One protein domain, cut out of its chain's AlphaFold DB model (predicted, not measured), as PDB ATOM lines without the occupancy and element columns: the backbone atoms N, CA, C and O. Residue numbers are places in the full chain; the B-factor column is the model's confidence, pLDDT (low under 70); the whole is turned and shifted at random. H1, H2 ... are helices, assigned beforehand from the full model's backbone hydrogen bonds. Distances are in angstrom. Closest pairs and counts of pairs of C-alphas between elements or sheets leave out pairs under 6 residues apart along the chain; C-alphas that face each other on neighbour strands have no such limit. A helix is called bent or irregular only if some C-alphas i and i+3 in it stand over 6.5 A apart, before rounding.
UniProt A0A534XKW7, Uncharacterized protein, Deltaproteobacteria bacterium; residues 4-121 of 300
ATOM      1  N   ARG A   4     -37.080  41.458  30.063       76.94
ATOM      2  CA  ARG A   4     -36.383  42.751  30.114       76.94
ATOM      3  C   ARG A   4     -36.178  43.366  28.727       76.94
ATOM      4  O   ARG A   4     -36.360  44.567  28.568       76.94
ATOM      5  N   GLU A   5     -35.806  42.556  27.739       78.94
ATOM      6  CA  GLU A   5     -35.658  42.971  26.336       78.94
ATOM      7  C   GLU A   5     -36.999  43.400  25.738       78.94
ATOM      8  O   GLU A   5     -37.091  44.477  25.153       78.94
ATOM      9  N   SER A   6     -38.046  42.601  25.955       79.06
ATOM     10  CA  SER A   6     -39.390  42.867  25.430       79.06
ATOM     11  C   SER A   6     -39.960  44.174  25.982       79.06
ATOM     12  O   SER A   6     -40.424  45.020  25.221       79.06
ATOM     13  N   MET A   7     -39.859  44.383  27.299       80.69
ATOM     14  CA  MET A   7     -40.325  45.611  27.946       80.69
ATOM     15  C   MET A   7     -39.510  46.832  27.510       80.69
ATOM     16  O   MET A   7     -40.083  47.894  27.289       80.69
ATOM     17  N   ALA A   8     -38.191  46.697  27.330       81.19
ATOM     18  CA  ALA A   8     -37.351  47.799  26.859       81.19
ATOM     19  C   ALA A   8     -37.691  48.226  25.420       81.19
ATOM     20  O   ALA A   8     -37.713  49.426  25.139       81.19
ATOM     21  N   ILE A   9     -37.980  47.264  24.534       81.12
ATOM     22  CA  ILE A   9     -38.393  47.507  23.143       81.12
ATOM     23  C   ILE A   9     -39.785  48.156  23.091       81.12
ATOM     24  O   ILE A   9     -39.984  49.119  22.351       81.12
ATOM     25  N   LEU A  10     -40.745  47.662  23.883       77.75
ATOM     26  CA  LEU A  10     -42.134  48.135  23.854       77.75
ATOM     27  C   LEU A  10     -42.339  49.481  24.554       77.75
ATOM     28  O   LEU A  10     -43.080  50.317  24.043       77.75
ATOM     29  N   LEU A  11     -41.663  49.710  25.682       77.19
ATOM     30  CA  LEU A  11     -41.739  50.965  26.439       77.19
ATOM     31  C   LEU A  11     -40.771  52.039  25.921       77.19
ATOM     32  O   LEU A  11     -40.670  53.112  26.509       77.19
ATOM     33  N   GLY A  12     -40.048  51.758  24.833       70.38
ATOM     34  CA  GLY A  12     -39.185  52.734  24.173       70.38
ATOM     35  C   GLY A  12     -38.031  53.221  25.047       70.38
ATOM     36  O   GLY A  12     -37.675  54.396  24.979       70.38
ATOM     37  N   SER A  13     -37.441  52.347  25.872       54.38
ATOM     38  CA  SER A  13     -36.297  52.735  26.702       54.38
ATOM     39  C   SER A  13     -35.165  53.213  25.776       54.38
ATOM     40  O   SER A  13     -34.700  52.427  24.941       54.38
ATOM     41  N   PRO A  14     -34.734  54.489  25.851       46.47
ATOM     42  CA  PRO A  14     -33.928  55.109  24.813       46.47
ATOM     43  C   PRO A  14     -32.482  54.642  24.946       46.47
ATOM     44  O   PRO A  14     -31.619  55.330  25.488       46.47
ATOM     45  N   ARG A  15     -32.174  53.452  24.431       44.78
ATOM     46  CA  ARG A  15     -30.794  53.109  24.097       44.78
ATOM     47  C   ARG A  15     -30.486  53.758  22.762       44.78
ATOM     48  O   ARG A  15     -30.734  53.199  21.701       44.78
ATOM     49  N   GLY A  16     -30.006  54.994  22.860       47.59
ATOM     50  CA  GLY A  16     -29.624  55.819  21.729       47.59
ATOM     51  C   GLY A  16     -28.721  55.073  20.752       47.59
ATOM     52  O   GLY A  16     -27.639  54.615  21.107       47.59
ATOM     53  N   ARG A  17     -29.199  54.969  19.515       45.78
ATOM     54  CA  ARG A  17     -28.492  55.183  18.245       45.78
ATOM     55  C   ARG A  17     -29.472  54.843  17.132       45.78
ATOM     56  O   ARG A  17     -30.205  53.865  17.244       45.78
ATOM     57  N   ALA A  18     -29.480  55.665  16.086       49.78
ATOM     58  CA  ALA A  18     -30.235  55.423  14.865       49.78
ATOM     59  C   ALA A  18     -29.920  54.010  14.342       49.78
ATOM     60  O   ALA A  18     -28.839  53.762  13.811       49.78
ATOM     61  N   ARG A  19     -30.834  53.069  14.584       53.69
ATOM     62  CA  ARG A  19     -30.827  51.729  14.000       53.69
ATOM     63  C   ARG A  19     -31.750  51.739  12.792       53.69
ATOM     64  O   ARG A  19     -32.759  52.444  12.802       53.69
ATOM     65  N   ASP A  20     -31.405  50.942  11.785       53.25
ATOM     66  CA  ASP A  20     -32.234  50.743  10.600       53.25
ATOM     67  C   ASP A  20     -33.704  50.450  10.978       53.25
ATOM     68  O   ASP A  20     -33.970  49.671  11.902       53.25
ATOM     69  N   PRO A  21     -34.683  51.024  10.258       59.19
ATOM     70  CA  PRO A  21     -36.103  50.881  10.591       59.19
ATOM     71  C   PRO A  21     -36.625  49.441  10.430       59.19
ATOM     72  O   PRO A  21     -37.554  49.032  11.127       59.19
ATOM     73  N   ALA A  22     -36.015  48.641   9.551       57.16
ATOM     74  CA  ALA A  22     -36.410  47.255   9.296       57.16
ATOM     75  C   ALA A  22     -36.126  46.288  10.475       57.16
ATOM     76  O   ALA A  22     -37.054  45.585  10.888       57.16
ATOM     77  N   PRO A  23     -34.911  46.237  11.063       59.72
ATOM     78  CA  PRO A  23     -34.652  45.429  12.254       59.72
ATOM     79  C   PRO A  23     -35.445  45.906  13.478       59.72
ATOM     80  O   PRO A  23     -35.944  45.063  14.215       59.72
ATOM     81  N   ALA A  24     -35.681  47.214  13.644       67.62
ATOM     82  CA  ALA A  24     -36.507  47.737  14.738       67.62
ATOM     83  C   ALA A  24     -37.978  47.272  14.655       67.62
ATOM     84  O   ALA A  24     -38.581  46.903  15.665       67.62
ATOM     85  N   ALA A  25     -38.558  47.218  13.450       74.44
ATOM     86  CA  ALA A  25     -39.916  46.711  13.234       74.44
ATOM     87  C   ALA A  25     -40.035  45.186  13.424       74.44
ATOM     88  O   ALA A  25     -41.117  44.673  13.723       74.44
ATOM     89  N   ARG A  26     -38.942  44.445  13.223       78.75
ATOM     90  CA  ARG A  26     -38.881  43.005  13.496       78.75
ATOM     91  C   ARG A  26     -38.738  42.734  14.994       78.75
ATOM     92  O   ARG A  26     -39.532  41.969  15.528       78.75
ATOM     93  N   GLU A  27     -37.810  43.413  15.664       80.06
ATOM     94  CA  GLU A  27     -37.610  43.337  17.120       80.06
ATOM     95  C   GLU A  27     -38.904  43.692  17.873       80.06
ATOM     96  O   GLU A  27     -39.288  43.002  18.816       80.06
ATOM     97  N   ARG A  28     -39.640  44.709  17.402       78.88
ATOM     98  CA  ARG A  28     -40.946  45.076  17.962       78.88
ATOM     99  C   ARG A  28     -42.003  43.983  17.791       78.88
ATOM    100  O   ARG A  28     -42.683  43.662  18.757       78.88
ATOM    101  N   ARG A  29     -42.124  43.380  16.603       79.31
ATOM    102  CA  ARG A  29     -43.075  42.279  16.361       79.31
ATOM    103  C   ARG A  29     -42.765  41.042  17.194       79.31
ATOM    104  O   ARG A  29     -43.669  40.444  17.763       79.31
ATOM    105  N   GLU A  30     -41.489  40.681  17.297       80.81
ATOM    106  CA  GLU A  30     -41.064  39.570  18.145       80.81
ATOM    107  C   GLU A  30     -41.381  39.871  19.629       80.81
ATOM    108  O   GLU A  30     -41.737  38.961  20.381       80.81
ATOM    109  N   ALA A  31     -41.295  41.141  20.061       76.06
ATOM    110  CA  ALA A  31     -41.623  41.555  21.426       76.06
ATOM    111  C   ALA A  31     -43.137  41.499  21.681       76.06
ATOM    112  O   ALA A  31     -43.560  40.954  22.697       76.06
ATOM    113  N   GLU A  32     -43.959  41.979  20.744       76.25
ATOM    114  CA  GLU A  32     -45.425  41.866  20.793       76.25
ATOM    115  C   GLU A  32     -45.875  40.394  20.848       76.25
ATOM    116  O   GLU A  32     -46.730  40.030  21.659       76.25
ATOM    117  N   GLU A  33     -45.251  39.517  20.055       77.69
ATOM    118  CA  GLU A  33     -45.529  38.077  20.081       77.69
ATOM    119  C   GLU A  33     -45.127  37.428  21.416       77.69
ATOM    120  O   GLU A  33     -45.851  36.571  21.935       77.69
ATOM    121  N   HIS A  34     -43.997  37.843  21.996       77.56
ATOM    122  CA  HIS A  34     -43.558  37.380  23.311       77.56
ATOM    123  C   HIS A  34     -44.541  37.801  24.411       77.56
ATOM    124  O   HIS A  34     -44.957  36.962  25.211       77.56
ATOM    125  N   VAL A  35     -44.964  39.068  24.422       71.94
ATOM    126  CA  VAL A  35     -45.939  39.595  25.389       71.94
ATOM    127  C   VAL A  35     -47.283  38.887  25.282       71.94
ATOM    128  O   VAL A  35     -47.842  38.497  26.303       71.94
ATOM    129  N   GLY A  36     -47.764  38.620  24.064       68.00
ATOM    130  CA  GLY A  36     -48.995  37.855  23.844       68.00
ATOM    131  C   GLY A  36     -48.949  36.413  24.369       68.00
ATOM    132  O   GLY A  36     -49.969  35.724  24.370       68.00
ATOM    133  N   ARG A  37     -47.777  35.934  24.806       69.31
ATOM    134  CA  ARG A  37     -47.545  34.584  25.340       69.31
ATOM    135  C   ARG A  37     -46.930  34.574  26.745       69.31
ATOM    136  O   ARG A  37     -46.689  33.484  27.266       69.31
ATOM    137  N   CYS A  38     -46.677  35.736  27.347       72.06
ATOM    138  CA  CYS A  38     -45.970  35.873  28.618       72.06
ATOM    139  C   CYS A  38     -46.819  36.637  29.641       72.06
ATOM    140  O   CYS A  38     -47.049  37.839  29.497       72.06
ATOM    141  N   SER A  39     -47.229  35.937  30.703       71.50
ATOM    142  CA  SER A  39     -48.019  36.478  31.816       71.50
ATOM    143  C   SER A  39     -47.355  37.672  32.490       71.50
ATOM    144  O   SER A  39     -48.018  38.670  32.739       71.50
ATOM    145  N   ASP A  40     -46.047  37.599  32.738       72.69
ATOM    146  CA  ASP A  40     -45.320  38.639  33.471       72.69
ATOM    147  C   ASP A  40     -45.219  39.925  32.647       72.69
ATOM    148  O   ASP A  40     -45.409  41.025  33.162       72.69
ATOM    149  N   CYS A  41     -44.979  39.801  31.337       75.50
ATOM    150  CA  CYS A  41     -45.006  40.954  30.439       75.50
ATOM    151  C   CYS A  41     -46.404  41.573  30.366       75.50
ATOM    152  O   CYS A  41     -46.535  42.795  30.387       75.50
ATOM    153  N   TRP A  42     -47.446  40.740  30.299       77.31
ATOM    154  CA  TRP A  42     -48.826  41.216  30.282       77.31
ATOM    155  C   TRP A  42     -49.219  41.911  31.589       77.31
ATOM    156  O   TRP A  42     -49.832  42.974  31.541       77.31
ATOM    157  N   ALA A  43     -48.837  41.362  32.744       76.50
ATOM    158  CA  ALA A  43     -49.124  41.947  34.051       76.50
ATOM    159  C   ALA A  43     -48.504  43.344  34.188       76.50
ATOM    160  O   ALA A  43     -49.188  44.286  34.584       76.50
ATOM    161  N   VAL A  44     -47.238  43.500  33.784       81.19
ATOM    162  CA  VAL A  44     -46.557  44.803  33.812       81.19
ATOM    163  C   VAL A  44     -47.216  45.795  32.852       81.19
ATOM    164  O   VAL A  44     -47.455  46.938  33.228       81.19
ATOM    165  N   LEU A  45     -47.548  45.382  31.626       79.06
ATOM    166  CA  LEU A  45     -48.186  46.274  30.652       79.06
ATOM    167  C   LEU A  45     -49.622  46.643  31.028       79.06
ATOM    168  O   LEU A  45     -50.027  47.774  30.779       79.06
ATOM    169  N   SER A  46     -50.364  45.727  31.651       79.44
ATOM    170  CA  SER A  46     -51.721  45.995  32.139       79.44
ATOM    171  C   SER A  46     -51.699  47.014  33.264       79.44
ATOM    172  O   SER A  46     -52.414  48.006  33.190       79.44
ATOM    173  N   LEU A  47     -50.804  46.827  34.240       82.75
ATOM    174  CA  LEU A  47     -50.609  47.775  35.332       82.75
ATOM    175  C   LEU A  47     -50.210  49.161  34.807       82.75
ATOM    176  O   LEU A  47     -50.745  50.169  35.253       82.75
ATOM    177  N   LEU A  48     -49.280  49.225  33.848       82.25
ATOM    178  CA  LEU A  48     -48.860  50.495  33.248       82.25
ATOM    179  C   LEU A  48     -49.986  51.169  32.457       82.25
ATOM    180  O   LEU A  48     -50.087  52.393  32.491       82.25
ATOM    181  N   HIS A  49     -50.813  50.395  31.753       82.62
ATOM    182  CA  HIS A  49     -51.970  50.921  31.039       82.62
ATOM    183  C   HIS A  49     -52.996  51.494  32.018       82.62
ATOM    184  O   HIS A  49     -53.331  52.665  31.899       82.62
ATOM    185  N   GLU A  50     -53.403  50.724  33.029       85.75
ATOM    186  CA  GLU A  50     -54.356  51.160  34.057       85.75
ATOM    187  C   GLU A  50     -53.864  52.400  34.809       85.75
ATOM    188  O   GLU A  50     -54.630  53.335  35.026       85.75
ATOM    189  N   LEU A  51     -52.573  52.466  35.153       88.31
ATOM    190  CA  LEU A  51     -51.981  53.653  35.778       88.31
ATOM    191  C   LEU A  51     -51.999  54.886  34.862       88.31
ATOM    192  O   LEU A  51     -52.071  56.008  35.359       88.31
ATOM    193  N   ALA A  52     -51.898  54.698  33.546       85.88
ATOM    194  CA  ALA A  52     -51.838  55.792  32.581       85.88
ATOM    195  C   ALA A  52     -53.221  56.272  32.118       85.88
ATOM    196  O   ALA A  52     -53.388  57.460  31.847       85.88
ATOM    197  N   THR A  53     -54.194  55.368  31.993       88.88
ATOM    198  CA  THR A  53     -55.515  55.653  31.409       88.88
ATOM    199  C   THR A  53     -56.646  55.613  32.431       88.88
ATOM    200  O   THR A  53     -57.703  56.182  32.174       88.88
ATOM    201  N   GLY A  54     -56.445  54.970  33.584       87.94
ATOM    202  CA  GLY A  54     -57.502  54.687  34.557       87.94
ATOM    203  C   GLY A  54     -58.480  53.592  34.113       87.94
ATOM    204  O   GLY A  54     -59.439  53.313  34.828       87.94
ATOM    205  N   GLU A  55     -58.250  52.970  32.956       86.00
ATOM    206  CA  GLU A  55     -59.121  51.960  32.355       86.00
ATOM    207  C   GLU A  55     -58.371  50.637  32.179       86.00
ATOM    208  O   GLU A  55     -57.147  50.612  32.044       86.00
ATOM    209  N   SER A  56     -59.101  49.520  32.147       79.50
ATOM    210  CA  SER A  56     -58.501  48.221  31.838       79.50
ATOM    211  C   SER A  56     -58.074  48.142  30.365       79.50
ATOM    212  O   SER A  56     -58.796  48.616  29.484       79.50
ATOM    213  N   PRO A  57     -56.936  47.492  30.056       81.12
ATOM    214  CA  PRO A  57     -56.422  47.434  28.695       81.12
ATOM    215  C   PRO A  57     -57.358  46.677  27.738       81.12
ATOM    216  O   PRO A  57     -57.971  45.672  28.122       81.12
ATOM    217  N   PRO A  58     -57.423  47.073  26.452       76.81
ATOM    218  CA  PRO A  58     -58.163  46.334  25.438       76.81
ATOM    219  C   PRO A  58     -57.715  44.868  25.383       76.81
ATOM    220  O   PRO A  58     -56.535  44.564  25.208       76.81
ATOM    221  N   GLY A  59     -58.668  43.944  25.529       70.88
ATOM    222  CA  GLY A  59     -58.378  42.510  25.584       70.88
ATOM    223  C   GLY A  59     -58.014  41.973  26.973       70.88
ATOM    224  O   GLY A  59     -57.626  40.807  27.056       70.88
ATOM    225  N   ALA A  60     -58.185  42.758  28.048       73.69
ATOM    226  CA  ALA A  60     -58.012  42.319  29.437       73.69
ATOM    227  C   ALA A  60     -58.775  41.032  29.764       73.69
ATOM    228  O   ALA A  60     -58.191  40.123  30.342       73.69
ATOM    229  N   GLU A  61     -60.028  40.893  29.322       71.12
ATOM    230  CA  GLU A  61     -60.803  39.659  29.521       71.12
ATOM    231  C   GLU A  61     -60.165  38.454  28.822       71.12
ATOM    232  O   GLU A  61     -59.984  37.394  29.419       71.12
ATOM    233  N   ARG A  62     -59.759  38.622  27.557       72.62
ATOM    234  CA  ARG A  62     -59.109  37.562  26.775       72.62
ATOM    235  C   ARG A  62     -57.783  37.145  27.405       72.62
ATOM    236  O   ARG A  62     -57.471  35.959  27.453       72.62
ATOM    237  N   MET A  63     -56.996  38.104  27.875       66.88
ATOM    238  CA  MET A  63     -55.708  37.836  28.507       66.88
ATOM    239  C   MET A  63     -55.875  37.297  29.933       66.88
ATOM    240  O   MET A  63     -55.116  36.421  30.336       66.88
ATOM    241  N   GLY A  64     -56.912  37.717  30.655       67.06
ATOM    242  CA  GLY A  64     -57.343  37.124  31.920       67.06
ATOM    243  C   GLY A  64     -57.766  35.664  31.755       67.06
ATOM    244  O   GLY A  64     -57.396  34.827  32.568       67.06
ATOM    245  N   ALA A  65     -58.430  35.311  30.655       66.75
ATOM    246  CA  ALA A  65     -58.732  33.916  30.335       66.75
ATOM    247  C   ALA A  65     -57.474  33.088  29.994       66.75
ATOM    248  O   ALA A  65     -57.432  31.889  30.260       66.75
ATOM    249  N   LEU A  66     -56.444  33.708  29.407       65.06
ATOM    250  CA  LEU A  66     -55.210  33.026  28.992       65.06
ATOM    251  C   LEU A  66     -54.161  32.905  30.109       65.06
ATOM    252  O   LEU A  66     -53.408  31.932  30.136       65.06
ATOM    253  N   PHE A  67     -54.090  33.889  31.007       66.94
ATOM    254  CA  PHE A  67     -53.038  34.008  32.021       66.94
ATOM    255  C   PHE A  67     -53.564  34.140  33.449       66.94
ATOM    256  O   PHE A  67     -52.779  34.023  34.385       66.94
ATOM    257  N   GLY A  68     -54.862  34.370  33.643       67.94
ATOM    258  CA  GLY A  68     -55.462  34.497  34.964       67.94
ATOM    259  C   GLY A  68     -55.471  33.183  35.740       67.94
ATOM    260  O   GLY A  68     -55.410  32.088  35.181       67.94
ATOM    261  N   CYS A  69     -55.544  33.310  37.061       67.56
ATOM    262  CA  CYS A  69     -55.560  32.169  37.969       67.56
ATOM    263  C   CYS A  69     -56.914  31.449  37.974       67.56
ATOM    264  O   CYS A  69     -56.930  30.235  38.138       67.56
ATOM    265  N   SER A  70     -58.035  32.154  37.772       68.88
ATOM    266  CA  SER A  70     -59.384  31.582  37.927       68.88
ATOM    267  C   SER A  70     -59.654  30.364  37.032       68.88
ATOM    268  O   SER A  70     -60.028  29.328  37.580       68.88
ATOM    269  N   PRO A  71     -59.372  30.391  35.712       68.56
ATOM    270  CA  PRO A  71     -59.586  29.217  34.858       68.56
ATOM    271  C   PRO A  71     -58.715  28.025  35.273       68.56
ATOM    272  O   PRO A  71     -59.133  26.873  35.208       68.56
ATOM    273  N   VAL A  72     -57.495  28.298  35.742       73.94
ATOM    274  CA  VAL A  72     -56.575  27.255  36.208       73.94
ATOM    275  C   VAL A  72     -57.056  26.660  37.524       73.94
ATOM    276  O   VAL A  72     -57.052  25.442  37.659       73.94
ATOM    277  N   GLN A  73     -57.510  27.495  38.460       69.25
ATOM    278  CA  GLN A  73     -58.048  27.069  39.752       69.25
ATOM    279  C   GLN A  73     -59.308  26.214  39.604       69.25
ATOM    280  O   GLN A  73     -59.443  25.213  40.307       69.25
ATOM    281  N   GLU A  74     -60.186  26.545  38.655       73.69
ATOM    282  CA  GLU A  74     -61.362  25.735  38.327       73.69
ATOM    283  C   GLU A  74     -60.986  24.357  37.770       73.69
ATOM    284  O   GLU A  74     -61.691  23.389  38.025       73.69
ATOM    285  N   GLU A  75     -59.858  24.229  37.068       74.19
ATOM    286  CA  GLU A  75     -59.379  22.955  36.517       74.19
ATOM    287  C   GLU A  75     -58.484  22.147  37.477       74.19
ATOM    288  O   GLU A  75     -58.119  21.013  37.161       74.19
ATOM    289  N   MET A  76     -58.121  22.668  38.657       72.00
ATOM    290  CA  MET A  76     -57.126  22.027  39.538       72.00
ATOM    291  C   MET A  76     -57.517  20.629  40.015       72.00
ATOM    292  O   MET A  76     -56.645  19.770  40.158       72.00
ATOM    293  N   TYR A  77     -58.810  20.367  40.207       70.69
ATOM    294  CA  TYR A  77     -59.296  19.041  40.598       70.69
ATOM    295  C   TYR A  77     -59.042  17.976  39.513       70.69
ATOM    296  O   TYR A  77     -58.942  16.794  39.823       70.69
ATOM    297  N   LEU A  78     -58.887  18.378  38.244       75.44
ATOM    298  CA  LEU A  78     -58.593  17.472  37.125       75.44
ATOM    299  C   LEU A  78     -57.135  16.997  37.110       75.44
ATOM    300  O   LEU A  78     -56.807  16.043  36.404       75.44
ATOM    301  N   LEU A  79     -56.261  17.673  37.861       74.81
ATOM    302  CA  LEU A  79     -54.844  17.328  37.973       74.81
ATOM    303  C   LEU A  79     -54.588  16.277  39.059       74.81
ATOM    304  O   LEU A  79     -53.487  15.726  39.127       74.81
ATOM    305  N   ALA A  80     -55.588  16.003  39.902       68.81
ATOM    306  CA  ALA A  80     -55.517  14.987  40.939       68.81
ATOM    307  C   ALA A  80     -55.182  13.615  40.331       68.81
ATOM    308  O   ALA A  80     -55.748  13.198  39.318       68.81
ATOM    309  N   GLY A  81     -54.208  12.927  40.930       64.75
ATOM    310  CA  GLY A  81     -53.746  11.614  40.473       64.75
ATOM    311  C   GLY A  81     -52.943  11.607  39.165       64.75
ATOM    312  O   GLY A  81     -52.561  10.529  38.715       64.75
ATOM    313  N   LEU A  82     -52.656  12.764  38.553       73.44
ATOM    314  CA  LEU A  82     -51.814  12.851  37.357       73.44
ATOM    315  C   LEU A  82     -50.345  13.094  37.716       73.44
ATOM    316  O   LEU A  82     -50.009  13.929  38.556       73.44
ATOM    317  N   THR A  83     -49.442  12.416  37.013       76.94
ATOM    318  CA  THR A  83     -48.011  12.738  37.047       76.94
ATOM    319  C   THR A  83     -47.733  14.071  36.348       76.94
ATOM    320  O   THR A  83     -48.486  14.508  35.477       76.94
ATOM    321  N   ALA A  84     -46.600  14.711  36.658       74.75
ATOM    322  CA  ALA A  84     -46.192  15.952  35.990       74.75
ATOM    323  C   ALA A  84     -46.135  15.817  34.453       74.75
ATOM    324  O   ALA A  84     -46.450  16.763  33.731       74.75
ATOM    325  N   GLU A  85     -45.771  14.636  33.949       81.38
ATOM    326  CA  GLU A  85     -45.746  14.350  32.514       81.38
ATOM    327  C   GLU A  85     -47.154  14.246  31.918       81.38
ATOM    328  O   GLU A  85     -47.434  14.783  30.845       81.38
ATOM    329  N   GLU A  86     -48.086  13.628  32.639       78.88
ATOM    330  CA  GLU A  86     -49.483  13.557  32.224       78.88
ATOM    331  C   GLU A  86     -50.172  14.918  32.271       78.88
ATOM    332  O   GLU A  86     -50.948  15.214  31.365       78.88
ATOM    333  N   ILE A  87     -49.851  15.760  33.258       79.81
ATOM    334  CA  ILE A  87     -50.324  17.148  33.330       79.81
ATOM    335  C   ILE A  87     -49.817  17.928  32.114       79.81
ATOM    336  O   ILE A  87     -50.616  18.540  31.409       79.81
ATOM    337  N   ARG A  88     -48.517  17.842  31.793       83.81
ATOM    338  CA  ARG A  88     -47.946  18.488  30.596       83.81
ATOM    339  C   ARG A  88     -48.611  18.027  29.299       83.81
ATOM    340  O   ARG A  88     -48.845  18.849  28.416       83.81
ATOM    341  N   ARG A  89     -48.936  16.737  29.184       84.69
ATOM    342  CA  ARG A  89     -49.547  16.151  27.981       84.69
ATOM    343  C   ARG A  89     -51.044  16.449  27.854       84.69
ATOM    344  O   ARG A  89     -51.523  16.673  26.746       84.69
ATOM    345  N   ARG A  90     -51.796  16.387  28.957       82.31
ATOM    346  CA  ARG A  90     -53.272  16.457  28.973       82.31
ATOM    347  C   ARG A  90     -53.804  17.865  29.240       82.31
ATOM    348  O   ARG A  90     -54.857  18.201  28.711       82.31
ATOM    349  N   HIS A  91     -53.072  18.668  30.012       83.75
ATOM    350  CA  HIS A  91     -53.434  20.032  30.418       83.75
ATOM    351  C   HIS A  91     -52.251  20.998  30.192       83.75
ATOM    352  O   HIS A  91     -51.716  21.578  31.141       83.75
ATOM    353  N   PRO A  92     -51.788  21.173  28.937       80.44
ATOM    354  CA  PRO A  92     -50.580  21.945  28.634       80.44
ATOM    355  C   PRO A  92     -50.685  23.432  29.008       80.44
ATOM    356  O   PRO A  92     -49.663  24.070  29.268       80.44
ATOM    357  N   HIS A  93     -51.893  24.004  29.041       75.38
ATOM    358  CA  HIS A  93     -52.131  25.382  29.487       75.38
ATOM    359  C   HIS A  93     -51.966  25.520  31.003       75.38
ATOM    360  O   HIS A  93     -51.254  26.415  31.453       75.38
ATOM    361  N   VAL A  94     -52.516  24.584  31.778       80.56
ATOM    362  CA  VAL A  94     -52.347  24.530  33.236       80.56
ATOM    363  C   VAL A  94     -50.889  24.270  33.607       80.56
ATOM    364  O   VAL A  94     -50.330  24.983  34.434       80.56
ATOM    365  N   ALA A  95     -50.229  23.318  32.939       82.56
ATOM    366  CA  ALA A  95     -48.810  23.034  33.146       82.56
ATOM    367  C   ALA A  95     -47.932  24.274  32.915       82.56
ATOM    368  O   ALA A  95     -46.994  24.533  33.668       82.56
ATOM    369  N   ARG A  96     -48.259  25.063  31.884       78.50
ATOM    370  CA  ARG A  96     -47.576  26.324  31.588       78.50
ATOM    371  C   ARG A  96     -47.826  27.360  32.677       78.50
ATOM    372  O   ARG A  96     -46.868  27.997  33.096       78.50
ATOM    373  N   HIS A  97     -49.066  27.498  33.150       79.94
ATOM    374  CA  HIS A  97     -49.423  28.417  34.232       79.94
ATOM    375  C   HIS A  97     -48.705  28.079  35.543       79.94
ATOM    376  O   HIS A  97     -48.090  28.939  36.166       79.94
ATOM    377  N   LEU A  98     -48.701  26.801  35.922       80.25
ATOM    378  CA  LEU A  98     -47.979  26.297  37.092       80.25
ATOM    379  C   LEU A  98     -46.461  26.482  36.975       80.25
ATOM    380  O   LEU A  98     -45.772  26.525  37.987       80.25
ATOM    381  N   GLY A  99     -45.926  26.611  35.759       78.44
ATOM    382  CA  GLY A  99     -44.512  26.902  35.532       78.44
ATOM    383  C   GLY A  99     -44.064  28.269  36.058       78.44
ATOM    384  O   GLY A  99     -42.884  28.427  36.361       78.44
ATOM    385  N   TRP A 100     -44.981  29.233  36.201       72.06
ATOM    386  CA  TRP A 100     -44.656  30.601  36.625       72.06
ATOM    387  C   TRP A 100     -45.480  31.099  37.825       72.06
ATOM    388  O   TRP A 100     -44.969  31.876  38.629       72.06
ATOM    389  N   CYS A 101     -46.719  30.636  38.016       70.38
ATOM    390  CA  CYS A 101     -47.584  31.109  39.096       70.38
ATOM    391  C   CYS A 101     -47.351  30.337  40.404       70.38
ATOM    392  O   CYS A 101     -47.815  29.206  40.578       70.38
ATOM    393  N   HIS A 102     -46.657  30.972  41.352       70.56
ATOM    394  CA  HIS A 102     -46.386  30.409  42.679       70.56
ATOM    395  C   HIS A 102     -47.663  30.105  43.476       70.56
ATOM    396  O   HIS A 102     -47.790  29.007  44.003       70.56
ATOM    397  N   ALA A 103     -48.649  31.007  43.480       65.88
ATOM    398  CA  ALA A 103     -49.897  30.798  44.218       65.88
ATOM    399  C   ALA A 103     -50.672  29.557  43.732       65.88
ATOM    400  O   ALA A 103     -51.148  28.756  44.534       65.88
ATOM    401  N   CYS A 104     -50.754  29.349  42.413       73.25
ATOM    402  CA  CYS A 104     -51.402  28.162  41.849       73.25
ATOM    403  C   CYS A 104     -50.590  26.881  42.087       73.25
ATOM    404  O   CYS A 104     -51.176  25.808  42.216       73.25
ATOM    405  N   ARG A 105     -49.257  26.968  42.190       77.44
ATOM    406  CA  ARG A 105     -48.414  25.833  42.600       77.44
ATOM    407  C   ARG A 105     -48.625  25.447  44.058       77.44
ATOM    408  O   ARG A 105     -48.732  24.258  44.335       77.44
ATOM    409  N   ASP A 106     -48.686  26.420  44.959       71.81
ATOM    410  CA  ASP A 106     -48.894  26.167  46.389       71.81
ATOM    411  C   ASP A 106     -50.274  25.551  46.607       71.81
ATOM    412  O   ASP A 106     -50.406  24.496  47.226       71.81
ATOM    413  N   ARG A 107     -51.291  26.108  45.946       70.31
ATOM    414  CA  ARG A 107     -52.637  25.539  45.942       70.31
ATOM    415  C   ARG A 107     -52.669  24.126  45.348       70.31
ATOM    416  O   ARG A 107     -53.439  23.285  45.801       70.31
ATOM    417  N   LEU A 108     -51.848  23.831  44.335       75.25
ATOM    418  CA  LEU A 108     -51.760  22.483  43.767       75.25
ATOM    419  C   LEU A 108     -51.078  21.524  44.741       75.25
ATOM    420  O   LEU A 108     -51.496  20.375  44.854       75.25
ATOM    421  N   ALA A 109     -50.053  21.980  45.457       73.00
ATOM    422  CA  ALA A 109     -49.417  21.198  46.505       73.00
ATOM    423  C   ALA A 109     -50.409  20.854  47.628       73.00
ATOM    424  O   ALA A 109     -50.397  19.713  48.081       73.00
ATOM    425  N   GLU A 110     -51.299  21.780  48.002       67.31
ATOM    426  CA  GLU A 110     -52.414  21.522  48.929       67.31
ATOM    427  C   GLU A 110     -53.389  20.470  48.381       67.31
ATOM    428  O   GLU A 110     -53.729  19.517  49.071       67.31
ATOM    429  N   VAL A 111     -53.817  20.587  47.121       66.81
ATOM    430  CA  VAL A 111     -54.716  19.589  46.510       66.81
ATOM    431  C   VAL A 111     -54.053  18.208  46.469       66.81
ATOM    432  O   VAL A 111     -54.665  17.209  46.837       66.81
ATOM    433  N   LEU A 112     -52.779  18.136  46.080       69.19
ATOM    434  CA  LEU A 112     -52.034  16.878  46.017       69.19
ATOM    435  C   LEU A 112     -51.687  16.309  47.397       69.19
ATOM    436  O   LEU A 112     -51.456  15.103  47.490       69.19
ATOM    437  N   SER A 113     -51.582  17.140  48.440       63.62
ATOM    438  CA  SER A 113     -51.383  16.671  49.814       63.62
ATOM    439  C   SER A 113     -52.679  16.106  50.383       63.62
ATOM    440  O   SER A 113     -52.635  15.035  50.977       63.62
ATOM    441  N   VAL A 114     -53.823  16.739  50.112       62.16
ATOM    442  CA  VAL A 114     -55.150  16.212  50.464       62.16
ATOM    443  C   VAL A 114     -55.415  14.880  49.760       62.16
ATOM    444  O   VAL A 114     -55.824  13.924  50.408       62.16
ATOM    445  N   GLU A 115     -55.112  14.770  48.465       62.53
ATOM    446  CA  GLU A 115     -55.263  13.519  47.704       62.53
ATOM    447  C   GLU A 115     -54.322  12.410  48.191       62.53
ATOM    448  O   GLU A 115     -54.721  11.252  48.296       62.53
ATOM    449  N   ARG A 116     -53.068  12.742  48.526       61.53
ATOM    450  CA  ARG A 116     -52.135  11.765  49.109       61.53
ATOM    451  C   ARG A 116     -52.581  11.319  50.492       61.53
ATOM    452  O   ARG A 116     -52.616  10.117  50.728       61.53
ATOM    453  N   ALA A 117     -53.008  12.248  51.341       57.44
ATOM    454  CA  ALA A 117     -53.572  11.929  52.644       57.44
ATOM    455  C   ALA A 117     -54.842  11.069  52.510       57.44
ATOM    456  O   ALA A 117     -55.042  10.143  53.292       57.44
ATOM    457  N   ALA A 118     -55.674  11.306  51.490       54.22
ATOM    458  CA  ALA A 118     -56.831  10.465  51.181       54.22
ATOM    459  C   ALA A 118     -56.405   9.051  50.755       54.22
ATOM    460  O   ALA A 118     -56.910   8.064  51.285       54.22
ATOM    461  N   ALA A 119     -55.442   8.945  49.835       52.09
ATOM    462  CA  ALA A 119     -54.934   7.674  49.321       52.09
ATOM    463  C   ALA A 119     -54.169   6.852  50.374       52.09
ATOM    464  O   ALA A 119     -54.164   5.625  50.313       52.09
ATOM    465  N   GLN A 120     -53.532   7.520  51.337       55.47
ATOM    466  CA  GLN A 120     -52.807   6.909  52.454       55.47
ATOM    467  C   GLN A 120     -53.711   6.633  53.666       55.47
ATOM    468  O   GLN A 120     -53.254   6.050  54.645       55.47
ATOM    469  N   GLY A 121     -54.988   7.031  53.613       46.00
ATOM    470  CA  GLY A 121     -55.917   6.908  54.738       46.00
ATOM    471  C   GLY A 121     -55.587   7.831  55.921       46.00
ATOM    472  O   GLY A 121     -56.132   7.654  57.008       46.00
TER     473      GLY A 121
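AT A GLANCE: This is residues 4 to 121 of the 300 residues of an uncharacterized protein of Deltaproteobacteria bacterium (UniProt A0A534XKW7). Two loose groups of helices follow one another along a rod: short H1 crosses H2 in the first, and H5 and H8 run side by side in the second, with short H6 and H7 making a corner next to H5. H3 and H4 fold back as a helical hairpin between the groups, and residues 14 to 23 stick out. The printed part has 118 residues with eight named helices, H1 to H8 in order, and no named strand; the class is all helix. It is loose, with a radius of gyration of the C-alphas of 18.9 A and spans of 67 by 32 by 20 A.

IN THESE COORDINATES: H1, residues 4 to 10, begins at C-alpha 4 (-36.383, 42.751, 30.114). H2 is residues 21 to 35, 21.0 A long, and H3 residues 39 to 53, 20.6 A. H4 is residues 60 to 67, H5 69 to 79, H6 84 to 90 and H7 92 to 98. H8, residues 102 to 119, 25.2 A, ends at C-alpha 119 (-54.934, 7.674, 49.321). H5 is irregular: C-alphas 74 and 77 are 7.4 A apart.

HOW THE PARTS SIT: H1 and H2 touch at a steep tilt of 63 degrees, closest at the C-alphas of Ser 6 and Ala 31, 4.8 A. The hairpin H3 and H4 only just touch, with 3 pairs of C-alphas within 8 A, closest Ser 39 and Phe 67 at 5.6 A. H5 touches H8, residues 104 to 111 alone, at a shallow tilt of 24 degrees, closest at the C-alphas of Met 76 and Leu 108, 6.8 A. H6 and H7 touch only at the corner, closest at the C-alphas of Arg 88 and Ala 95, 5.3 A. Every O i to N i+4 pair is within hydrogen-bond range in H1, H2, H3, H4, H6, H7 and H8, and 4 of 7 in H5.

THE WHOLE: The C-alphas farthest apart, Ala 18 and Gly 121, are 67.8 A apart. The printed part has no cut, and no link is long. Mean pLDDT of the printed part is 72.1; 39 residues are under 70, among them 13 to 24 and 110 to 121.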